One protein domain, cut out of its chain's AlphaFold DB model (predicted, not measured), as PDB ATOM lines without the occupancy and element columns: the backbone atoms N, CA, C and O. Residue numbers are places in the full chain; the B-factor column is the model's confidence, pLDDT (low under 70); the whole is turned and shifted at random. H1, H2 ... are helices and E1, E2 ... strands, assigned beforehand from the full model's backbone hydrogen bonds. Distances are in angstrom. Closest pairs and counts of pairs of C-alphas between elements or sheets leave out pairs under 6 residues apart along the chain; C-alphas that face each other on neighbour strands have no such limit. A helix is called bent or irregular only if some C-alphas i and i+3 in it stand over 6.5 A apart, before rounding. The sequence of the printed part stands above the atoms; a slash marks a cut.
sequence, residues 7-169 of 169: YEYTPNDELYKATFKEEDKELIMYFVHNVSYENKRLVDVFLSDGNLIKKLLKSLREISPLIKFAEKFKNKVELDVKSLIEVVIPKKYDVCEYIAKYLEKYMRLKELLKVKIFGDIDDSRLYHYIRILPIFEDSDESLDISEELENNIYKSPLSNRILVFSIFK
ATOM      1  N   TYR A   7     -88.238  64.804 -22.213       37.56
ATOM      2  CA  TYR A   7     -87.008  65.135 -21.509       37.56
ATOM      3  C   TYR A   7     -87.122  66.559 -20.961       37.56
ATOM      4  O   TYR A   7     -87.121  67.517 -21.733       37.56
ATOM      5  N   GLU A   8     -87.229  66.719 -19.641       36.59
ATOM      6  CA  GLU A   8     -87.113  68.039 -19.012       36.59
ATOM      7  C   GLU A   8     -85.724  68.184 -18.387       36.59
ATOM      8  O   GLU A   8     -85.363  67.466 -17.456       36.59
ATOM      9  N   TYR A   9     -84.931  69.103 -18.938       31.30
ATOM     10  CA  TYR A   9     -83.576  69.386 -18.480       31.30
ATOM     11  C   TYR A   9     -83.639  70.309 -17.255       31.30
ATOM     12  O   TYR A   9     -84.188  71.412 -17.327       31.30
ATOM     13  N   THR A  10     -83.101  69.869 -16.118       39.06
ATOM     14  CA  THR A  10     -83.000  70.696 -14.904       39.06
ATOM     15  C   THR A  10     -81.580  71.254 -14.744       39.06
ATOM     16  O   THR A  10     -80.640  70.659 -15.262       39.06
ATOM     17  N   PRO A  11     -81.374  72.352 -13.988       34.12
ATOM     18  CA  PRO A  11     -80.034  72.876 -13.683       34.12
ATOM     19  C   PRO A  11     -79.109  71.901 -12.930       34.12
ATOM     20  O   PRO A  11     -77.930  72.193 -12.783       34.12
ATOM     21  N   ASN A  12     -79.645  70.769 -12.452       37.41
ATOM     22  CA  ASN A  12     -78.927  69.728 -11.715       37.41
ATOM     23  C   ASN A  12     -78.828  68.401 -12.497       37.41
ATOM     24  O   ASN A  12     -78.583  67.367 -11.882       37.41
ATOM     25  N   ASP A  13     -79.071  68.405 -13.814       36.66
ATOM     26  CA  ASP A  13     -78.969  67.221 -14.687       36.66
ATOM     27  C   ASP A  13     -79.807  65.997 -14.233       36.66
ATOM     28  O   ASP A  13     -79.495  64.851 -14.563       36.66
ATOM     29  N   GLU A  14     -80.910  66.190 -13.496       38.16
ATOM     30  CA  GLU A  14     -81.843  65.089 -13.213       38.16
ATOM     31  C   GLU A  14     -82.696  64.796 -14.461       38.16
ATOM     32  O   GLU A  14     -83.525  65.617 -14.860       38.16
ATOM     33  N   LEU A  15     -82.487  63.623 -15.075       36.41
ATOM     34  CA  LEU A  15     -83.251  63.130 -16.224       36.41
ATOM     35  C   LEU A  15     -84.547  62.462 -15.747       36.41
ATOM     36  O   LEU A  15     -84.525  61.354 -15.208       36.41
ATOM     37  N   TYR A  16     -85.681  63.111 -15.993       41.66
ATOM     38  CA  TYR A  16     -86.996  62.513 -15.782       41.66
ATOM     39  C   TYR A  16     -87.431  61.814 -17.067       41.66
ATOM     40  O   TYR A  16     -87.608  62.469 -18.090       41.66
ATOM     41  N   LYS A  17     -87.595  60.486 -17.027       38.25
ATOM     42  CA  LYS A  17     -88.178  59.729 -18.139       38.25
ATOM     43  C   LYS A  17     -89.623  59.379 -17.803       38.25
ATOM     44  O   LYS A  17     -89.874  58.582 -16.901       38.25
ATOM     45  N   ALA A  18     -90.549  59.975 -18.549       42.81
ATOM     46  CA  ALA A  18     -91.929  59.523 -18.634       42.81
ATOM     47  C   ALA A  18     -92.086  58.706 -19.920       42.81
ATOM     48  O   ALA A  18     -91.794  59.201 -21.007       42.81
ATOM     49  N   THR A  19     -92.518  57.454 -19.798       37.97
ATOM     50  CA  THR A  19     -92.951  56.660 -20.955       37.97
ATOM     51  C   THR A  19     -94.473  56.685 -20.984       37.97
ATOM     52  O   THR A  19     -95.094  56.490 -19.941       37.97
ATOM     53  N   PHE A  20     -95.064  56.906 -22.157       41.78
ATOM     54  CA  PHE A  20     -96.504  56.789 -22.374       41.78
ATOM     55  C   PHE A  20     -96.785  55.527 -23.185       41.78
ATOM     56  O   PHE A  20     -96.108  55.273 -24.184       41.78
ATOM     57  N   LYS A  21     -97.759  54.726 -22.753       42.72
ATOM     58  CA  LYS A  21     -98.283  53.608 -23.545       42.72
ATOM     59  C   LYS A  21     -99.769  53.840 -23.770       42.72
ATOM     60  O   LYS A  21    -100.489  54.089 -22.808       42.72
ATOM     61  N   GLU A  22    -100.180  53.791 -25.032       35.53
ATOM     62  CA  GLU A  22    -101.585  53.807 -25.421       35.53
ATOM     63  C   GLU A  22    -102.070  52.353 -25.519       35.53
ATOM     64  O   GLU A  22    -101.612  51.608 -26.390       35.53
ATOM     65  N   GLU A  23    -102.945  51.931 -24.607       38.69
ATOM     66  CA  GLU A  23    -103.687  50.662 -24.682       38.69
ATOM     67  C   GLU A  23    -105.176  50.989 -24.559       38.69
ATOM     68  O   GLU A  23    -105.551  51.749 -23.684       38.69
ATOM     69  N   ASP A  24    -106.027  50.506 -25.467       33.75
ATOM     70  CA  ASP A  24    -107.491  50.672 -25.385       33.75
ATOM     71  C   ASP A  24    -108.014  52.116 -25.163       33.75
ATOM     72  O   ASP A  24    -109.051  52.326 -24.535       33.75
ATOM     73  N   LYS A  25    -107.350  53.124 -25.761       33.06
ATOM     74  CA  LYS A  25    -107.605  54.580 -25.581       33.06
ATOM     75  C   LYS A  25    -107.208  55.136 -24.204       33.06
ATOM     76  O   LYS A  25    -107.632  56.232 -23.832       33.06
ATOM     77  N   GLU A  26    -106.378  54.413 -23.466       31.03
ATOM     78  CA  GLU A  26    -105.857  54.781 -22.153       31.03
ATOM     79  C   GLU A  26    -104.394  55.216 -22.263       31.03
ATOM     80  O   GLU A  26    -103.596  54.564 -22.933       31.03
ATOM     81  N   LEU A  27    -104.031  56.327 -21.611       36.59
ATOM     82  CA  LEU A  27    -102.658  56.835 -21.575       36.59
ATOM     83  C   LEU A  27    -102.030  56.458 -20.225       36.59
ATOM     84  O   LEU A  27    -102.387  57.029 -19.195       36.59
ATOM     85  N   ILE A  28    -101.105  55.499 -20.219       37.59
ATOM     86  CA  ILE A  28    -100.434  55.022 -18.998       37.59
ATOM     87  C   ILE A  28     -99.086  55.734 -18.852       37.59
ATOM     88  O   ILE A  28     -98.261  55.670 -19.765       37.59
ATOM     89  N   MET A  29     -98.848  56.393 -17.712       41.19
ATOM     90  CA  MET A  29     -97.606  57.117 -17.413       41.19
ATOM     91  C   MET A  29     -96.669  56.267 -16.543       41.19
ATOM     92  O   MET A  29     -96.992  55.912 -15.410       41.19
ATOM     93  N   TYR A  30     -95.464  55.986 -17.042       41.94
ATOM     94  CA  TYR A  30     -94.419  55.307 -16.271       41.94
ATOM     95  C   TYR A  30     -93.403  56.321 -15.741       41.94
ATOM     96  O   TYR A  30     -92.694  56.937 -16.535       41.94
ATOM     97  N   PHE A  31     -93.284  56.454 -14.417       40.47
ATOM     98  CA  PHE A  31     -92.152  57.154 -13.804       40.47
ATOM     99  C   PHE A  31     -90.928  56.253 -13.783       40.47
ATOM    100  O   PHE A  31     -90.955  55.173 -13.190       40.47
ATOM    101  N   VAL A  32     -89.833  56.725 -14.366       39.12
ATOM    102  CA  VAL A  32     -88.508  56.168 -14.096       39.12
ATOM    103  C   VAL A  32     -87.678  57.272 -13.462       39.12
ATOM    104  O   VAL A  32     -87.135  58.133 -14.153       39.12
ATOM    105  N   HIS A  33     -87.612  57.263 -12.128       36.12
ATOM    106  CA  HIS A  33     -86.578  58.003 -11.415       36.12
ATOM    107  C   HIS A  33     -85.286  57.197 -11.526       36.12
ATOM    108  O   HIS A  33     -85.273  55.997 -11.252       36.12
ATOM    109  N   ASN A  34     -84.212  57.823 -11.997       35.31
ATOM    110  CA  ASN A  34     -82.988  57.122 -12.375       35.31
ATOM    111  C   ASN A  34     -82.137  56.781 -11.135       35.31
ATOM    112  O   ASN A  34     -81.033  57.289 -10.967       35.31
ATOM    113  N   VAL A  35     -82.660  55.938 -10.240       30.17
ATOM    114  CA  VAL A  35     -81.892  55.270  -9.181       30.17
ATOM    115  C   VAL A  35     -82.425  53.841  -9.014       30.17
ATOM    116  O   VAL A  35     -83.378  53.588  -8.286       30.17
ATOM    117  N   SER A  36     -81.760  52.898  -9.685       29.72
ATOM    118  CA  SER A  36     -82.008  51.445  -9.694       29.72
ATOM    119  C   SER A  36     -83.297  50.970 -10.388       29.72
ATOM    120  O   SER A  36     -84.414  51.374 -10.084       29.72
ATOM    121  N   TYR A  37     -83.120  50.038 -11.321       32.97
ATOM    122  CA  TYR A  37     -84.133  49.466 -12.214       32.97
ATOM    123  C   TYR A  37     -85.203  48.584 -11.525       32.97
ATOM    124  O   TYR A  37     -85.928  47.867 -12.212       32.97
ATOM    125  N   GLU A  38     -85.338  48.607 -10.194       29.53
ATOM    126  CA  GLU A  38     -86.011  47.525  -9.454       29.53
ATOM    127  C   GLU A  38     -87.312  47.885  -8.721       29.53
ATOM    128  O   GLU A  38     -87.976  46.983  -8.221       29.53
ATOM    129  N   ASN A  39     -87.758  49.145  -8.674       31.91
ATOM    130  CA  ASN A  39     -89.051  49.475  -8.049       31.91
ATOM    131  C   ASN A  39     -89.875  50.434  -8.913       31.91
ATOM    132  O   ASN A  39     -89.786  51.649  -8.785       31.91
ATOM    133  N   LYS A  40     -90.720  49.873  -9.785       35.19
ATOM    134  CA  LYS A  40     -91.737  50.632 -10.522       35.19
ATOM    135  C   LYS A  40     -92.951  50.853  -9.615       35.19
ATOM    136  O   LYS A  40     -93.660  49.896  -9.311       35.19
ATOM    137  N   ARG A  41     -93.222  52.094  -9.201       35.16
ATOM    138  CA  ARG A  41     -94.567  52.487  -8.746       35.16
ATOM    139  C   ARG A  41     -95.349  52.984  -9.959       35.16
ATOM    140  O   ARG A  41     -94.938  53.938 -10.611       35.16
ATOM    141  N   LEU A  42     -96.443  52.295 -10.272       34.06
ATOM    142  CA  LEU A  42     -97.386  52.695 -11.313       34.06
ATOM    143  C   LEU A  42     -98.307  53.777 -10.743       34.06
ATOM    144  O   LEU A  42     -98.866  53.603  -9.661       34.06
ATOM    145  N   VAL A  43     -98.426  54.895 -11.454       35.25
ATOM    146  CA  VAL A  43     -99.428  55.928 -11.182       35.25
ATOM    147  C   VAL A  43    -100.151  56.167 -12.501       35.25
ATOM    148  O   VAL A  43     -99.594  56.786 -13.406       35.25
ATOM    149  N   ASP A  44    -101.368  55.647 -12.618       32.19
ATOM    150  CA  ASP A  44    -102.176  55.795 -13.826       32.19
ATOM    151  C   ASP A  44    -102.725  57.226 -13.900       32.19
ATOM    152  O   ASP A  44    -103.462  57.666 -13.012       32.19
ATOM    153  N   VAL A  45    -102.341  57.984 -14.934       37.41
ATOM    154  CA  VAL A  45    -102.838  59.351 -15.150       37.41
ATOM    155  C   VAL A  45    -103.179  59.573 -16.623       37.41
ATOM    156  O   VAL A  45    -102.300  59.702 -17.471       37.41
ATOM    157  N   PHE A  46    -104.478  59.657 -16.903       37.03
ATOM    158  CA  PHE A  46    -105.065  59.854 -18.228       37.03
ATOM    159  C   PHE A  46    -105.070  61.340 -18.599       37.03
ATOM    160  O   PHE A  46    -105.785  62.099 -17.952       37.03
ATOM    161  N   LEU A  47    -104.333  61.787 -19.626       43.44
ATOM    162  CA  LEU A  47    -104.381  63.191 -20.074       43.44
ATOM    163  C   LEU A  47    -104.223  63.318 -21.599       43.44
ATOM    164  O   LEU A  47    -103.213  62.903 -22.155       43.44
ATOM    165  N   SER A  48    -105.194  63.948 -22.272       39.53
ATOM    166  CA  SER A  48    -105.216  64.180 -23.730       39.53
ATOM    167  C   SER A  48    -104.763  65.589 -24.155       39.53
ATOM    168  O   SER A  48    -104.927  65.969 -25.311       39.53
ATOM    169  N   ASP A  49    -104.224  66.389 -23.230       54.69
ATOM    170  CA  ASP A  49    -103.838  67.791 -23.449       54.69
ATOM    171  C   ASP A  49    -102.415  68.044 -22.922       54.69
ATOM    172  O   ASP A  49    -102.117  67.836 -21.741       54.69
ATOM    173  N   GLY A  50    -101.529  68.540 -23.790       53.97
ATOM    174  CA  GLY A  50    -100.139  68.847 -23.448       53.97
ATOM    175  C   GLY A  50     -99.981  69.875 -22.320       53.97
ATOM    176  O   GLY A  50     -98.996  69.823 -21.579       53.97
ATOM    177  N   ASN A  51    -100.944  70.780 -22.121       65.44
ATOM    178  CA  ASN A  51    -100.929  71.706 -20.983       65.44
ATOM    179  C   ASN A  51    -101.243  71.002 -19.662       65.44
ATOM    180  O   ASN A  51    -100.618  71.300 -18.639       65.44
ATOM    181  N   LEU A  52    -102.174  70.047 -19.683       62.84
ATOM    182  CA  LEU A  52    -102.478  69.224 -18.519       62.84
ATOM    183  C   LEU A  52    -101.265  68.368 -18.131       62.84
ATOM    184  O   LEU A  52    -100.924  68.312 -16.950       62.84
ATOM    185  N   ILE A  53    -100.558  67.793 -19.110       64.62
ATOM    186  CA  ILE A  53     -99.325  67.022 -18.874       64.62
ATOM    187  C   ILE A  53     -98.252  67.900 -18.212       64.62
ATOM    188  O   ILE A  53     -97.687  67.515 -17.190       64.62
ATOM    189  N   LYS A  54     -98.008  69.117 -18.721       68.69
ATOM    190  CA  LYS A  54     -97.048  70.059 -18.108       68.69
ATOM    191  C   LYS A  54     -97.416  70.417 -16.668       68.69
ATOM    192  O   LYS A  54     -96.545  70.474 -15.800       68.69
ATOM    193  N   LYS A  55     -98.702  70.655 -16.394       73.50
ATOM    194  CA  LYS A  55     -99.187  70.975 -15.043       73.50
ATOM    195  C   LYS A  55     -99.004  69.795 -14.087       73.50
ATOM    196  O   LYS A  55     -98.599  69.996 -12.939       73.50
ATOM    197  N   LEU A  56     -99.265  68.582 -14.567       75.12
ATOM    198  CA  LEU A  56     -99.049  67.358 -13.810       75.12
ATOM    199  C   LEU A  56     -97.560  67.179 -13.482       75.12
ATOM    200  O   LEU A  56     -97.222  67.063 -12.306       75.12
ATOM    201  N   LEU A  57     -96.673  67.241 -14.483       75.44
ATOM    202  CA  LEU A  57     -95.217  67.117 -14.308       75.44
ATOM    203  C   LEU A  57     -94.670  68.132 -13.300       75.44
ATOM    204  O   LEU A  57     -93.914  67.770 -12.398       75.44
ATOM    205  N   LYS A  58     -95.124  69.388 -13.382       81.31
ATOM    206  CA  LYS A  58     -94.781  70.414 -12.394       81.31
ATOM    207  C   LYS A  58     -95.205  70.008 -10.979       81.31
ATOM    208  O   LYS A  58     -94.404  70.098 -10.053       81.31
ATOM    209  N   SER A  59     -96.441  69.543 -10.815       81.25
ATOM    210  CA  SER A  59     -96.984  69.159  -9.504       81.25
ATOM    211  C   SER A  59     -96.239  67.962  -8.907       81.25
ATOM    212  O   SER A  59     -95.979  67.923  -7.708       81.25
ATOM    213  N   LEU A  60     -95.843  67.007  -9.751       80.56
ATOM    214  CA  LEU A  60     -95.032  65.851  -9.367       80.56
ATOM    215  C   LEU A  60     -93.633  66.255  -8.923       80.56
ATOM    216  O   LEU A  60     -93.146  65.771  -7.902       80.56
ATOM    217  N   ARG A  61     -93.001  67.180  -9.650       81.50
ATOM    218  CA  ARG A  61     -91.704  67.741  -9.268       81.50
ATOM    219  C   ARG A  61     -91.780  68.394  -7.894       81.50
ATOM    220  O   ARG A  61     -90.919  68.138  -7.058       81.50
ATOM    221  N   GLU A  62     -92.828  69.171  -7.636       89.88
ATOM    222  CA  GLU A  62     -93.058  69.825  -6.344       89.88
ATOM    223  C   GLU A  62     -93.215  68.839  -5.174       89.88
ATOM    224  O   GLU A  62     -92.868  69.194  -4.054       89.88
ATOM    225  N   ILE A  63     -93.680  67.607  -5.401       91.88
ATOM    226  CA  ILE A  63     -93.803  66.581  -4.341       91.88
ATOM    227  C   ILE A  63     -92.700  65.520  -4.378       91.88
ATOM    228  O   ILE A  63     -92.661  64.635  -3.520       91.88
ATOM    229  N   SER A  64     -91.782  65.606  -5.342       86.31
ATOM    230  CA  SER A  64     -90.713  64.625  -5.538       86.31
ATOM    231  C   SER A  64     -89.850  64.362  -4.294       86.31
ATOM    232  O   SER A  64     -89.485  63.199  -4.101       86.31
ATOM    233  N   PRO A  65     -89.576  65.328  -3.384       93.19
ATOM    234  CA  PRO A  65     -88.853  65.014  -2.151       93.19
ATOM    235  C   PRO A  65     -89.584  63.994  -1.264       93.19
ATOM    236  O   PRO A  65     -88.953  63.092  -0.713       93.19
ATOM    237  N   LEU A  66     -90.918  64.085  -1.168       92.50
ATOM    238  CA  LEU A  66     -91.726  63.133  -0.400       92.50
ATOM    239  C   LEU A  66     -91.816  61.771  -1.088       92.50
ATOM    240  O   LEU A  66     -91.833  60.751  -0.401       92.50
ATOM    241  N   ILE A  67     -91.827  61.736  -2.424       85.38
ATOM    242  CA  ILE A  67     -91.772  60.481  -3.189       85.38
ATOM    243  C   ILE A  67     -90.452  59.754  -2.899       85.38
ATOM    244  O   ILE A  67     -90.484  58.609  -2.447       85.38
ATOM    245  N   LYS A  68     -89.309  60.442  -3.051       83.81
ATOM    246  CA  LYS A  68     -87.966  59.901  -2.752       83.81
ATOM    247  C   LYS A  68     -87.875  59.404  -1.300       83.81
ATOM    248  O   LYS A  68     -87.344  58.327  -1.027       83.81
ATOM    249  N   PHE A  69     -88.434  60.164  -0.356       91.69
ATOM    250  CA  PHE A  69     -88.518  59.776   1.053       91.69
ATOM    251  C   PHE A  69     -89.356  58.505   1.268       91.69
ATOM    252  O   PHE A  69     -88.921  57.581   1.958       91.69
ATOM    253  N   ALA A  70     -90.535  58.421   0.649       87.81
ATOM    254  CA  ALA A  70     -91.411  57.263   0.765       87.81
ATOM    255  C   ALA A  70     -90.803  55.999   0.139       87.81
ATOM    256  O   ALA A  70     -91.023  54.907   0.655       87.81
ATOM    257  N   GLU A  71     -90.028  56.119  -0.939       82.44
ATOM    258  CA  GLU A  71     -89.288  54.997  -1.536       82.44
ATOM    259  C   GLU A  71     -88.199  54.472  -0.600       82.44
ATOM    260  O   GLU A  71     -88.110  53.265  -0.354       82.44
ATOM    261  N   LYS A  72     -87.417  55.381  -0.007       90.38
ATOM    262  CA  LYS A  72     -86.361  55.051   0.961       90.38
ATOM    263  C   LYS A  72     -86.896  54.318   2.194       90.38
ATOM    264  O   LYS A  72     -86.224  53.435   2.722       90.38
ATOM    265  N   PHE A  73     -88.113  54.644   2.626       92.69
ATOM    266  CA  PHE A  73     -88.772  54.052   3.793       92.69
ATOM    267  C   PHE A  73     -90.065  53.310   3.420       92.69
ATOM    268  O   PHE A  73     -91.052  53.376   4.154       92.69
ATOM    269  N   LYS A  74     -90.064  52.570   2.301       84.06
ATOM    270  CA  LYS A  74     -91.266  51.958   1.690       84.06
ATOM    271  C   LYS A  74     -92.154  51.114   2.611       84.06
ATOM    272  O   LYS A  74     -93.345  50.996   2.346       84.06
ATOM    273  N   ASN A  75     -91.600  50.559   3.689       89.56
ATOM    274  CA  ASN A  75     -92.341  49.745   4.658       89.56
ATOM    275  C   ASN A  75     -92.925  50.557   5.829       89.56
ATOM    276  O   ASN A  75     -93.781  50.056   6.550       89.56
ATOM    277  N   LYS A  76     -92.469  51.800   6.023       95.06
ATOM    278  CA  LYS A  76     -92.890  52.690   7.113       95.06
ATOM    279  C   LYS A  76     -93.593  53.963   6.632       95.06
ATOM    280  O   LYS A  76     -94.133  54.683   7.463       95.06
ATOM    281  N   VAL A  77     -93.610  54.268   5.333       96.06
ATOM    282  CA  VAL A  77     -94.227  55.496   4.804       96.06
ATOM    283  C   VAL A  77     -95.360  55.166   3.845       96.06
ATOM    284  O   VAL A  77     -95.170  54.495   2.832       96.06
ATOM    285  N   GLU A  78     -96.540  55.689   4.157       93.94
ATOM    286  CA  GLU A  78     -97.709  55.691   3.281       93.94
ATOM    287  C   GLU A  78     -97.907  57.106   2.741       93.94
ATOM    288  O   GLU A  78     -98.097  58.051   3.505       93.94
ATOM    289  N   LEU A  79     -97.820  57.250   1.422       92.00
ATOM    290  CA  LEU A  79     -97.900  58.536   0.741       92.00
ATOM    291  C   LEU A  79     -99.114  58.540  -0.185       92.00
ATOM    292  O   LEU A  79     -99.156  57.755  -1.134       92.00
ATOM    293  N   ASP A  80    -100.068  59.435   0.056       90.00
ATOM    294  CA  ASP A  80    -101.163  59.679  -0.883       90.00
ATOM    295  C   ASP A  80    -100.708  60.702  -1.929       90.00
ATOM    296  O   ASP A  80    -100.859  61.916  -1.779       90.00
ATOM    297  N   VAL A  81    -100.108  60.191  -3.004       84.88
ATOM    298  CA  VAL A  81     -99.579  61.005  -4.106       84.88
ATOM    299  C   VAL A  81    -100.679  61.836  -4.769       84.88
ATOM    300  O   VAL A  81    -100.425  62.977  -5.147       84.88
ATOM    301  N   LYS A  82    -101.898  61.300  -4.890       83.12
ATOM    302  CA  LYS A  82    -102.998  61.974  -5.586       83.12
ATOM    303  C   LYS A  82    -103.418  63.237  -4.837       83.12
ATOM    304  O   LYS A  82    -103.369  64.326  -5.407       83.12
ATOM    305  N   SER A  83    -103.730  63.109  -3.548       89.31
ATOM    306  CA  SER A  83    -104.084  64.264  -2.710       89.31
ATOM    307  C   SER A  83    -102.947  65.291  -2.642       89.31
ATOM    308  O   SER A  83    -103.183  66.497  -2.649       89.31
ATOM    309  N   LEU A  84    -101.692  64.831  -2.640       90.38
ATOM    310  CA  LEU A  84    -100.523  65.705  -2.634       90.38
ATOM    311  C   LEU A  84    -100.293  66.407  -3.966       90.38
ATOM    312  O   LEU A  84     -99.739  67.497  -3.956       90.38
ATOM    313  N   ILE A  85    -100.701  65.859  -5.109       87.25
ATOM    314  CA  ILE A  85    -100.693  66.597  -6.381       87.25
ATOM    315  C   ILE A  85    -101.719  67.731  -6.320       87.25
ATOM    316  O   ILE A  85    -101.385  68.865  -6.659       87.25
ATOM    317  N   GLU A  86    -102.917  67.441  -5.818       88.56
ATOM    318  CA  GLU A  86    -104.044  68.378  -5.731       88.56
ATOM    319  C   GLU A  86    -103.846  69.478  -4.668       88.56
ATOM    320  O   GLU A  86    -104.412  70.564  -4.786       88.56
ATOM    321  N   VAL A  87    -103.008  69.246  -3.649       93.25
ATOM    322  CA  VAL A  87    -102.752  70.226  -2.582       93.25
ATOM    323  C   VAL A  87    -102.113  71.508  -3.134       93.25
ATOM    324  O   VAL A  87    -101.065  71.474  -3.791       93.25
ATOM    325  N   VAL A  88    -102.719  72.661  -2.846       92.62
ATOM    326  CA  VAL A  88    -102.220  73.974  -3.273       92.62
ATOM    327  C   VAL A  88    -101.622  74.696  -2.072       92.62
ATOM    328  O   VAL A  88    -102.347  75.160  -1.195       92.62
ATOM    329  N   ILE A  89    -100.290  74.805  -2.033       93.88
ATOM    330  CA  ILE A  89     -99.558  75.526  -0.981       93.88
ATOM    331  C   ILE A  89     -98.399  76.349  -1.570       93.88
ATOM    332  O   ILE A  89     -97.818  75.953  -2.585       93.88
ATOM    333  N   PRO A  90     -98.015  77.480  -0.949       92.88
ATOM    334  CA  PRO A  90     -96.821  78.219  -1.345       92.88
ATOM    335  C   PRO A  90     -95.554  77.381  -1.144       92.88
ATOM    336  O   PRO A  90     -95.438  76.677  -0.143       92.88
ATOM    337  N   LYS A  91     -94.584  77.509  -2.060       93.75
ATOM    338  CA  LYS A  91     -93.262  76.854  -1.964       93.75
ATOM    339  C   LYS A  91     -93.338  75.340  -1.712       93.75
ATOM    340  O   LYS A  91     -92.552  74.788  -0.951       93.75
ATOM    341  N   LYS A  92     -94.292  74.664  -2.357       94.06
ATOM    342  CA  LYS A  92     -94.610  73.246  -2.131       94.06
ATOM    343  C   LYS A  92     -93.396  72.311  -2.166       94.06
ATOM    344  O   LYS A  92     -93.301  71.453  -1.296       94.06
ATOM    345  N   TYR A  93     -92.457  72.528  -3.093       93.06
ATOM    346  CA  TYR A  93     -91.187  71.794  -3.133       93.06
ATOM    347  C   TYR A  93     -90.389  71.934  -1.832       93.06
ATOM    348  O   TYR A  93     -90.075  70.929  -1.203       93.06
ATOM    349  N   ASP A  94     -90.131  73.169  -1.392       95.19
ATOM    350  CA  ASP A  94     -89.366  73.454  -0.173       95.19
ATOM    351  C   ASP A  94     -90.060  72.873   1.068       95.19
ATOM    352  O   ASP A  94     -89.404  72.343   1.964       95.19
ATOM    353  N   VAL A  95     -91.397  72.932   1.119       95.69
ATOM    354  CA  VAL A  95     -92.187  72.309   2.194       95.69
ATOM    355  C   VAL A  95     -92.015  70.786   2.181       95.69
ATOM    356  O   VAL A  95     -91.748  70.189   3.221       95.69
ATOM    357  N   CYS A  96     -92.127  70.147   1.015       95.38
ATOM    358  CA  CYS A  96     -91.953  68.701   0.863       95.38
ATOM    359  C   CYS A  96     -90.533  68.247   1.230       95.38
ATOM    360  O   CYS A  96     -90.363  67.241   1.921       95.38
ATOM    361  N   GLU A  97     -89.513  68.992   0.801       94.38
ATOM    362  CA  GLU A  97     -88.110  68.738   1.135       94.38
ATOM    363  C   GLU A  97     -87.860  68.873   2.638       94.38
ATOM    364  O   GLU A  97     -87.219  68.016   3.251       94.38
ATOM    365  N   TYR A  98     -88.428  69.911   3.250       94.38
ATOM    366  CA  TYR A  98     -88.365  70.127   4.686       94.38
ATOM    367  C   TYR A  98     -88.977  68.952   5.463       94.38
ATOM    368  O   TYR A  98     -88.310  68.387   6.333       94.38
ATOM    369  N   ILE A  99     -90.195  68.528   5.111       95.50
ATOM    370  CA  ILE A  99     -90.863  67.379   5.745       95.50
ATOM    371  C   ILE A  99     -89.992  66.121   5.636       95.50
ATOM    372  O   ILE A  99     -89.714  65.479   6.651       95.50
ATOM    373  N   ALA A 100     -89.519  65.793   4.429       94.88
ATOM    374  CA  ALA A 100     -88.683  64.618   4.183       94.88
ATOM    375  C   ALA A 100     -87.412  64.622   5.047       94.88
ATOM    376  O   ALA A 100     -87.100  63.631   5.708       94.88
ATOM    377  N   LYS A 101     -86.702  65.757   5.088       92.25
ATOM    378  CA  LYS A 101     -85.455  65.915   5.848       92.25
ATOM    379  C   LYS A 101     -85.651  65.722   7.350       92.25
ATOM    380  O   LYS A 101     -84.777  65.160   8.010       92.25
ATOM    381  N   TYR A 102     -86.757  66.218   7.903       90.06
ATOM    382  CA  TYR A 102     -87.022  66.101   9.336       90.06
ATOM    383  C   TYR A 102     -87.493  64.708   9.713       90.06
ATOM    384  O   TYR A 102     -86.903  64.104  10.607       90.06
ATOM    385  N   LEU A 103     -88.486  64.170   9.000       94.94
ATOM    386  CA  LEU A 103     -88.996  62.831   9.280       94.94
ATOM    387  C   LEU A 103     -87.906  61.767   9.149       94.94
ATOM    388  O   LEU A 103     -87.876  60.840   9.952       94.94
ATOM    389  N   GLU A 104     -86.961  61.923   8.212       94.50
ATOM    390  CA  GLU A 104     -85.847  60.987   8.027       94.50
ATOM    391  C   GLU A 104     -85.069  60.694   9.321       94.50
ATOM    392  O   GLU A 104     -84.653  59.551   9.529       94.50
ATOM    393  N   LYS A 105     -84.909  61.687  10.207       92.31
ATOM    394  CA  LYS A 105     -84.218  61.505  11.492       92.31
ATOM    395  C   LYS A 105     -84.937  60.502  12.395       92.31
ATOM    396  O   LYS A 105     -84.281  59.707  13.061       92.31
ATOM    397  N   TYR A 106     -86.267  60.512  12.363       94.25
ATOM    398  CA  TYR A 106     -87.123  59.710  13.232       94.25
ATOM    399  C   TYR A 106     -87.462  58.341  12.633       94.25
ATOM    400  O   TYR A 106     -87.730  57.402  13.369       94.25
ATOM    401  N   MET A 107     -87.395  58.165  11.307       94.62
ATOM    402  CA  MET A 107     -87.783  56.897  10.658       94.62
ATOM    403  C   MET A 107     -86.991  55.665  11.125       94.62
ATOM    404  O   MET A 107     -87.457  54.530  10.970       94.62
ATOM    405  N   ARG A 108     -85.785  55.877  11.668       92.00
ATOM    406  CA  ARG A 108     -84.902  54.817  12.181       92.00
ATOM    407  C   ARG A 108     -85.220  54.400  13.616       92.00
ATOM    408  O   ARG A 108     -84.727  53.362  14.045       92.00
ATOM    409  N   LEU A 109     -86.021  55.188  14.324       95.31
ATOM    410  CA  LEU A 109     -86.466  54.892  15.677       95.31
ATOM    411  C   LEU A 109     -87.442  53.707  15.645       95.31
ATOM    412  O   LEU A 109     -88.186  53.527  14.669       95.31
ATOM    413  N   LYS A 110     -87.391  52.859  16.674       94.69
ATOM    414  CA  LYS A 110     -88.295  51.700  16.794       94.69
ATOM    415  C   LYS A 110     -89.706  52.162  17.175       94.69
ATOM    416  O   LYS A 110     -90.672  51.593  16.688       94.69
ATOM    417  N   GLU A 111     -89.768  53.259  17.923       96.88
ATOM    418  CA  GLU A 111     -90.937  53.936  18.472       96.88
ATOM    419  C   GLU A 111     -91.848  54.452  17.357       96.88
ATOM    420  O   GLU A 111     -93.065  54.318  17.423       96.88
ATOM    421  N   LEU A 112     -91.266  54.992  16.279       96.88
ATOM    422  CA  LEU A 112     -92.021  55.430  15.109       96.88
ATOM    423  C   LEU A 112     -92.301  54.242  14.181       96.88
ATOM    424  O   LEU A 112     -91.478  53.867  13.332       96.88
ATOM    425  N   LEU A 113     -93.494  53.671  14.311       96.50
ATOM    426  CA  LEU A 113     -93.928  52.500  13.552       96.50
ATOM    427  C   LEU A 113     -94.172  52.842  12.081       96.50
ATOM    428  O   LEU A 113     -93.733  52.116  11.184       96.50
ATOM    429  N   LYS A 114     -94.883  53.945  11.822       97.56
ATOM    430  CA  LYS A 114     -95.311  54.339  10.475       97.56
ATOM    431  C   LYS A 114     -95.582  55.840  10.393       97.56
ATOM    432  O   LYS A 114     -95.937  56.457  11.383       97.56
ATOM    433  N   VAL A 115     -95.495  56.418   9.200       98.00
ATOM    434  CA  VAL A 115     -95.979  57.774   8.912       98.00
ATOM    435  C   VAL A 115     -96.906  57.734   7.706       98.00
ATOM    436  O   VAL A 115     -96.570  57.131   6.683       98.00
ATOM    437  N   LYS A 116     -98.067  58.387   7.807       98.12
ATOM    438  CA  LYS A 116     -98.913  58.689   6.645       98.12
ATOM    439  C   LYS A 116     -98.805  60.161   6.280       98.12
ATOM    440  O   LYS A 116     -98.838  61.005   7.170       98.12
ATOM    441  N   ILE A 117     -98.698  60.467   4.992       98.06
ATOM    442  CA  ILE A 117     -98.585  61.841   4.490       98.06
ATOM    443  C   ILE A 117     -99.552  62.023   3.321       98.06
ATOM    444  O   ILE A 117     -99.529  61.238   2.370       98.06
ATOM    445  N   PHE A 118    -100.401  63.044   3.398       97.06
ATOM    446  CA  PHE A 118    -101.450  63.309   2.411       97.06
ATOM    447  C   PHE A 118    -101.843  64.789   2.398       97.06
ATOM    448  O   PHE A 118    -101.548  65.538   3.331       97.06
ATOM    449  N   GLY A 119    -102.484  65.223   1.316       96.31
ATOM    450  CA  GLY A 119    -103.076  66.552   1.209       96.31
ATOM    451  C   GLY A 119    -104.391  66.639   1.982       96.31
ATOM    452  O   GLY A 119    -105.233  65.752   1.898       96.31
ATOM    453  N   ASP A 120    -104.566  67.728   2.718       95.19
ATOM    454  CA  ASP A 120    -105.791  68.109   3.412       95.19
ATOM    455  C   ASP A 120    -106.395  69.313   2.685       95.19
ATOM    456  O   ASP A 120    -105.931  70.453   2.818       95.19
ATOM    457  N   ILE A 121    -107.351  69.004   1.811       92.25
ATOM    458  CA  ILE A 121    -107.950  69.928   0.852       92.25
ATOM    459  C   ILE A 121    -109.205  70.527   1.479       92.25
ATOM    460  O   ILE A 121    -110.137  69.812   1.841       92.25
ATOM    461  N   ASP A 122    -109.212  71.851   1.589       87.19
ATOM    462  CA  ASP A 122    -110.338  72.635   2.078       87.19
ATOM    463  C   ASP A 122    -110.642  73.711   1.035       87.19
ATOM    464  O   ASP A 122    -109.961  74.740   0.982       87.19
ATOM    465  N   ASP A 123    -111.662  73.460   0.210       83.88
ATOM    466  CA  ASP A 123    -112.070  74.338  -0.895       83.88
ATOM    467  C   ASP A 123    -112.523  75.732  -0.420       83.88
ATOM    468  O   ASP A 123    -112.634  76.661  -1.222       83.88
ATOM    469  N   SER A 124    -112.765  75.918   0.884       87.25
ATOM    470  CA  SER A 124    -113.064  77.236   1.454       87.25
ATOM    471  C   SER A 124    -111.825  78.125   1.613       87.25
ATOM    472  O   SER A 124    -111.952  79.323   1.886       87.25
ATOM    473  N   ARG A 125    -110.614  77.574   1.442       84.00
ATOM    474  CA  ARG A 125    -109.339  78.274   1.650       84.00
ATOM    475  C   ARG A 125    -108.574  78.444   0.346       84.00
ATOM    476  O   ARG A 125    -108.505  77.557  -0.490       84.00
ATOM    477  N   LEU A 126    -107.862  79.567   0.241       86.62
ATOM    478  CA  LEU A 126    -106.924  79.807  -0.863       86.62
ATOM    479  C   LEU A 126    -105.761  78.798  -0.891       86.62
ATOM    480  O   LEU A 126    -105.226  78.496  -1.953       86.62
ATOM    481  N   TYR A 127    -105.340  78.323   0.284       90.94
ATOM    482  CA  TYR A 127    -104.253  77.364   0.432       90.94
ATOM    483  C   TYR A 127    -104.666  76.228   1.362       90.94
ATOM    484  O   TYR A 127    -105.228  76.468   2.435       90.94
ATOM    485  N   HIS A 128    -104.319  75.018   0.944       95.19
ATOM    486  CA  HIS A 128    -104.605  73.756   1.620       95.19
ATOM    487  C   HIS A 128    -103.521  73.448   2.674       95.19
ATOM    488  O   HIS A 128    -102.660  74.289   2.954       95.19
ATOM    489  N   TYR A 129    -103.533  72.246   3.250       96.25
ATOM    490  CA  TYR A 129    -102.486  71.773   4.162       96.25
ATOM    491  C   TYR A 129    -101.915  70.433   3.702       96.25
ATOM    492  O   TYR A 129    -102.599  69.640   3.067       96.25
ATOM    493  N   ILE A 130    -100.663  70.154   4.050       97.50
ATOM    494  CA  ILE A 130    -100.131  68.789   4.060       97.50
ATOM    495  C   ILE A 130    -100.325  68.245   5.470       97.50
ATOM    496  O   ILE A 130     -99.837  68.833   6.435       97.50
ATOM    497  N   ARG A 131    -101.022  67.119   5.595       97.69
ATOM    498  CA  ARG A 131    -101.226  66.437   6.869       97.69
ATOM    499  C   ARG A 131    -100.239  65.283   7.019       97.69
ATOM    500  O   ARG A 131    -100.025  64.504   6.089       97.69
ATOM    501  N   ILE A 132     -99.650  65.180   8.204       98.06
ATOM    502  CA  ILE A 132     -98.693  64.151   8.603       98.06
ATOM    503  C   ILE A 132     -99.283  63.422   9.810       98.06
ATOM    504  O   ILE A 132     -99.581  64.032  10.833       98.06
ATOM    505  N   LEU A 133     -99.451  62.109   9.684       98.06
ATOM    506  CA  LEU A 133     -99.909  61.218  10.748       98.06
ATOM    507  C   LEU A 133     -98.773  60.262  11.128       98.06
ATOM    508  O   LEU A 133     -98.685  59.172  10.541       98.06
ATOM    509  N   PRO A 134     -97.870  60.646  12.043       97.62
ATOM    510  CA  PRO A 134     -96.949  59.694  12.636       97.62
ATOM    511  C   PRO A 134     -97.716  58.752  13.577       97.62
ATOM    512  O   PRO A 134     -98.571  59.170  14.357       97.62
ATOM    513  N   ILE A 135     -97.437  57.459  13.456       98.06
ATOM    514  CA  ILE A 135     -98.011  56.384  14.259       98.06
ATOM    515  C   ILE A 135     -96.879  55.812  15.100       98.06
ATOM    516  O   ILE A 135     -95.937  55.234  14.547       98.06
ATOM    517  N   PHE A 136     -96.997  55.972  16.409       97.81
ATOM    518  CA  PHE A 136     -96.034  55.528  17.398       97.81
ATOM    519  C   PHE A 136     -96.527  54.296  18.164       97.81
ATOM    520  O   PHE A 136     -97.731  54.028  18.209       97.81
ATOM    521  N   GLU A 137     -95.588  53.557  18.743       96.94
ATOM    522  CA  GLU A 137     -95.855  52.573  19.797       96.94
ATOM    523  C   GLU A 137     -96.362  53.279  21.064       96.94
ATOM    524  O   GLU A 137     -95.913  54.378  21.391       96.94
ATOM    525  N   ASP A 138     -97.302  52.677  21.787       96.00
ATOM    526  CA  ASP A 138     -97.785  53.219  23.059       96.00
ATOM    527  C   ASP A 138     -96.729  53.068  24.172       96.00
ATOM    528  O   ASP A 138     -96.526  51.993  24.741       96.00
ATOM    529  N   SER A 139     -95.987  54.149  24.433       95.81
ATOM    530  CA  SER A 139     -94.916  54.212  25.435       95.81
ATOM    531  C   SER A 139     -94.587  55.657  25.822       95.81
ATOM    532  O   SER A 139     -94.745  56.569  25.009       95.81
ATOM    533  N   ASP A 140     -94.047  55.857  27.028       95.38
ATOM    534  CA  ASP A 140     -93.602  57.181  27.497       95.38
ATOM    535  C   ASP A 140     -92.542  57.792  26.563       95.38
ATOM    536  O   ASP A 140     -92.626  58.956  26.186       95.38
ATOM    537  N   GLU A 141     -91.592  56.980  26.092       96.12
ATOM    538  CA  GLU A 141     -90.547  57.431  25.164       96.12
ATOM    539  C   GLU A 141     -91.129  57.876  23.811       96.12
ATOM    540  O   GLU A 141     -90.647  58.828  23.195       96.12
ATOM    541  N   SER A 142     -92.222  57.251  23.366       97.19
ATOM    542  CA  SER A 142     -92.930  57.688  22.163       97.19
ATOM    543  C   SER A 142     -93.645  59.024  22.343       97.19
ATOM    544  O   SER A 142     -93.722  59.787  21.378       97.19
ATOM    545  N   LEU A 143     -94.142  59.338  23.545       96.12
ATOM    546  CA  LEU A 143     -94.722  60.652  23.837       96.12
ATOM    547  C   LEU A 143     -93.658  61.741  23.685       96.12
ATOM    548  O   LEU A 143     -93.869  62.678  22.911       96.12
ATOM    549  N   ASP A 144     -92.494  61.556  24.312       96.50
ATOM    550  CA  ASP A 144     -91.372  62.500  24.234       96.50
ATOM    551  C   ASP A 144     -90.911  62.715  22.781       96.50
ATOM    552  O   ASP A 144     -90.770  63.849  22.314       96.50
ATOM    553  N   ILE A 145     -90.740  61.626  22.020       96.06
ATOM    554  CA  ILE A 145     -90.343  61.696  20.605       96.06
ATOM    555  C   ILE A 145     -91.414  62.400  19.766       96.06
ATOM    556  O   ILE A 145     -91.080  63.167  18.858       96.06
ATOM    557  N   SER A 146     -92.696  62.138  20.030       96.38
ATOM    558  CA  SER A 146     -93.794  62.749  19.280       96.38
ATOM    559  C   SER A 146     -93.849  64.264  19.481       96.38
ATOM    560  O   SER A 146     -93.994  65.001  18.502       96.38
ATOM    561  N   GLU A 147     -93.646  64.729  20.716       95.56
ATOM    562  CA  GLU A 147     -93.605  66.148  21.056       95.56
ATOM    563  C   GLU A 147     -92.386  66.816  20.412       95.56
ATOM    564  O   GLU A 147     -92.488  67.900  19.828       95.56
ATOM    565  N   GLU A 148     -91.223  66.161  20.453       94.69
ATOM    566  CA  GLU A 148     -90.015  66.672  19.808       94.69
ATOM    567  C   GLU A 148     -90.197  66.802  18.288       94.69
ATOM    568  O   GLU A 148     -89.825  67.825  17.699       94.69
ATOM    569  N   LEU A 149     -90.793  65.790  17.649       93.88
ATOM    570  CA  LEU A 149     -91.081  65.776  16.215       93.88
ATOM    571  C   LEU A 149     -92.007  66.932  15.834       93.88
ATOM    572  O   LEU A 149     -91.696  67.680  14.901       93.88
ATOM    573  N   GLU A 150     -93.118  67.099  16.551       93.19
ATOM    574  CA  GLU A 150     -94.110  68.144  16.292       93.19
ATOM    575  C   GLU A 150     -93.497  69.541  16.454       93.19
ATOM    576  O   GLU A 150     -93.526  70.359  15.527       93.19
ATOM    577  N   ASN A 151     -92.817  69.775  17.578       91.50
ATOM    578  CA  ASN A 151     -92.120  71.029  17.848       91.50
ATOM    579  C   ASN A 151     -91.071  71.343  16.779       91.50
ATOM    580  O   ASN A 151     -90.908  72.494  16.368       91.50
ATOM    581  N   ASN A 152     -90.334  70.338  16.310       89.56
ATOM    582  CA  ASN A 152     -89.301  70.543  15.306       89.56
ATOM    583  C   ASN A 152     -89.868  70.862  13.928       89.56
ATOM    584  O   ASN A 152     -89.270  71.701  13.253       89.56
ATOM    585  N   ILE A 153     -90.999  70.263  13.541       90.12
ATOM    586  CA  ILE A 153     -91.712  70.603  12.302       90.12
ATOM    587  C   ILE A 153     -92.221  72.047  12.354       90.12
ATOM    588  O   ILE A 153     -92.062  72.784  11.380       90.12
ATOM    589  N   TYR A 154     -92.776  72.494  13.484       90.88
ATOM    590  CA  TYR A 154     -93.359  73.837  13.588       90.88
ATOM    591  C   TYR A 154     -92.350  74.974  13.791       90.88
ATOM    592  O   TYR A 154     -92.697  76.143  13.627       90.88
ATOM    593  N   LYS A 155     -91.071  74.679  14.053       87.94
ATOM    594  CA  LYS A 155     -90.012  75.708  14.144       87.94
ATOM    595  C   LYS A 155     -89.715  76.417  12.819       87.94
ATOM    596  O   LYS A 155     -89.113  77.489  12.823       87.94
ATOM    597  N   SER A 156     -90.072  75.827  11.680       85.81
ATOM    598  CA  SER A 156     -89.778  76.403  10.366       85.81
ATOM    599  C   SER A 156     -90.874  77.357   9.891       85.81
ATOM    600  O   SER A 156     -92.052  77.017   9.991       85.81
ATOM    601  N   PRO A 157     -90.542  78.491   9.244       82.12
ATOM    602  CA  PRO A 157     -91.541  79.341   8.590       82.12
ATOM    603  C   PRO A 157     -92.271  78.634   7.430       82.12
ATOM    604  O   PRO A 157     -93.328  79.088   6.994       82.12
ATOM    605  N   LEU A 158     -91.727  77.518   6.927       86.38
ATOM    606  CA  LEU A 158     -92.363  76.670   5.912       86.38
ATOM    607  C   LEU A 158     -93.488  75.788   6.485       86.38
ATOM    608  O   LEU A 158     -94.210  75.150   5.722       86.38
ATOM    609  N   SER A 159     -93.667  75.763   7.810       82.50
ATOM    610  CA  SER A 159     -94.622  74.885   8.495       82.50
ATOM    611  C   SER A 159     -96.063  75.396   8.534       82.50
ATOM    612  O   SER A 159     -96.969  74.635   8.851       82.50
ATOM    613  N   ASN A 160     -96.314  76.642   8.116       88.88
ATOM    614  CA  ASN A 160     -97.642  77.280   8.153       88.88
ATOM    615  C   ASN A 160     -98.740  76.537   7.361       88.88
ATOM    616  O   ASN A 160     -99.917  76.894   7.444       88.88
ATOM    617  N   ARG A 161     -98.357  75.550   6.543       92.94
ATOM    618  CA  ARG A 161     -99.248  74.695   5.748       92.94
ATOM    619  C   ARG A 161     -99.030  73.207   6.021       92.94
ATOM    620  O   ARG A 161     -99.342  72.380   5.172       92.94
ATOM    621  N   ILE A 162     -98.502  72.875   7.192       95.75
ATOM    622  CA  ILE A 162     -98.314  71.507   7.667       95.75
ATOM    623  C   ILE A 162     -99.209  71.310   8.888       95.75
ATOM    624  O   ILE A 162     -99.288  72.190   9.740       95.75
ATOM    625  N   LEU A 163     -99.878  70.163   8.972       95.31
ATOM    626  CA  LEU A 163    -100.605  69.724  10.159       95.31
ATOM    627  C   LEU A 163    -100.062  68.367  10.595       95.31
ATOM    628  O   LEU A 163     -99.989  67.447   9.779       95.31
ATOM    629  N   VAL A 164     -99.697  68.232  11.863       96.25
ATOM    630  CA  VAL A 164     -99.190  66.986  12.449       96.25
ATOM    631  C   VAL A 164    -100.204  66.476  13.466       96.25
ATOM    632  O   VAL A 164    -100.649  67.244  14.311       96.25
ATOM    633  N   PHE A 165    -100.582  65.197  13.382       95.62
ATOM    634  CA  PHE A 165    -101.416  64.550  14.401       95.62
ATOM    635  C   PHE A 165    -100.860  63.169  14.741       95.62
ATOM    636  O   PHE A 165    -100.950  62.237  13.936       95.62
ATOM    637  N   SER A 166    -100.288  63.047  15.933       96.19
ATOM    638  CA  SER A 166     -99.706  61.798  16.422       96.19
ATOM    639  C   SER A 166    -100.785  60.800  16.843       96.19
ATOM    640  O   SER A 166    -101.789  61.163  17.456       96.19
ATOM    641  N   ILE A 167    -100.574  59.531  16.499       96.81
ATOM    642  CA  ILE A 167    -101.416  58.400  16.906       96.81
ATOM    643  C   ILE A 167    -100.538  57.421  17.684       96.81
ATOM    644  O   ILE A 167     -99.473  57.055  17.195       96.81
ATOM    645  N   PHE A 168    -101.016  56.948  18.833       96.75
ATOM    646  CA  PHE A 168    -100.349  55.936  19.660       96.75
ATOM    647  C   PHE A 168    -101.143  54.631  19.603       96.75
ATOM    648  O   PHE A 168    -102.379  54.668  19.540       96.75
ATOM    649  N   LYS A 169    -100.445  53.498  19.520       92.38
ATOM    650  CA  LYS A 169    -101.042  52.170  19.341       92.38
ATOM    651  C   LYS A 169    -100.343  51.091  20.141       92.38
ATOM    652  O   LYS A 169     -99.096  51.143  20.216       92.38
TER     653      LYS A 169
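Overview. This is residues 7 to 169 of the 169 residues of an uncharacterized protein of Methanocaldococcus bathoardescens (UniProt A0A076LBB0). A four-stranded sheet, E3 to E6, is covered on one face by the helices H3 and H4 and by the second arm of the bent helix H1, with no named helix over its other face. The first arm of H1 reaches away from this body toward a separate hairpin, E1 and E2, at the far end of the longest axis. The printed part has 163 residues with five named helices and six named strands, in the order E1 E2 H1 E3 H2 H3 E4 E5 H4 H5 E6; its class is mixed, helices and strands. The larger sheet has the order E3 E4 E5 E6 and is mixed, the hairpin is antiparallel. The whole is compact, with a radius of gyration of the C-alphas of 17.2 A and spans of 54 by 39 by 34 A.

Arrangement. E1, residues 16 to 23, and E2, residues 26 to 32, form an antiparallel hairpin, with N 26 and O 23 at 2.8 A. H1, residues 50 to 72, was assigned as one helix by its hydrogen bonds but is bent: C-alphas 62 and 65 are 7.6 A apart. Its arms H1a, residues 50 to 62, and H1b, residues 65 to 72, stand at a steep tilt of 67 degrees, only just short of about perpendicular. E1 and H1a are apart. E3, residues 77 to 79, is parallel to E4, residues 112 to 120, with N 78 and O 115 at 2.9 A. H1b is on this sheet, over E3, and the closest C-alphas of the two are those of Ala 70 and Val 77, 5.2 A. H2, residues 81 to 86, is on the same face as H1b but over none of the strands; H1a and H2 only just touch, with 3 pairs of C-alphas within 8 A, closest at Ser 59 and Ile 85, 5.5 A. H3, residues 92 to 106, is the hub, touching three helices. It touches H1b, with C-alphas 65 and 97 closest at 5.0 A. E4 and E5, residues 129 to 136, form an antiparallel hairpin, with N 135 and O 114 at 2.7 A. H3 runs along E5 at 9 degrees on the local plane, with a height over the sheet of 9.8 A. H4, residues 140 to 154, touches H3 with residues 149 to 153 alone, at a shallow tilt of 23 degrees, opposite ways; their closest C-alphas, Tyr 102 and Ile 153, are 7.1 A apart. H5, residues 157 to 161, touches H3 and only grazes the sheet. E6, residues 162 to 164, is parallel to E5, with N 132 and O 163 at 2.8 A. E3, H2, H3, E4 and E5, H4, H5, E6 are strand-helix-strand units, two parallel neighbour strands joined through helices; the first crossover is left-handed, the second right-handed. Every O i to N i+4 pair is within hydrogen-bond range in H1a, H1b, H2 and H4, against 9 of 11 in H3 and 0 of 1 in H5, where 0 of 2 O i to N i+3 pairs are.

Along the chain. E1 begins at C-alpha 16, (-86.996, 62.513, -15.782), and measures 22.3 A; E2 measures 19.2 A. H1a is 18.5 A long, H3 21.8 A and H4 21.7 A. E4 measures 22.1 A and E5 21.9 A. H5 is irregular, with C-alphas 158 and 161 7.2 A apart. E6 ends at C-alpha 164, (-99.190, 66.986, 12.449).

Size, cuts and confidence. The two C-alphas farthest apart, those of Asp 24 and Asp 140, are 55.1 A apart. The printed part has no cut and ends at Lys 169, the chain's last residue. The link from E2 to H1, residues 33 to 49, is long. The mean pLDDT of the printed part is 76.5, and residues 7 to 54 are under 70.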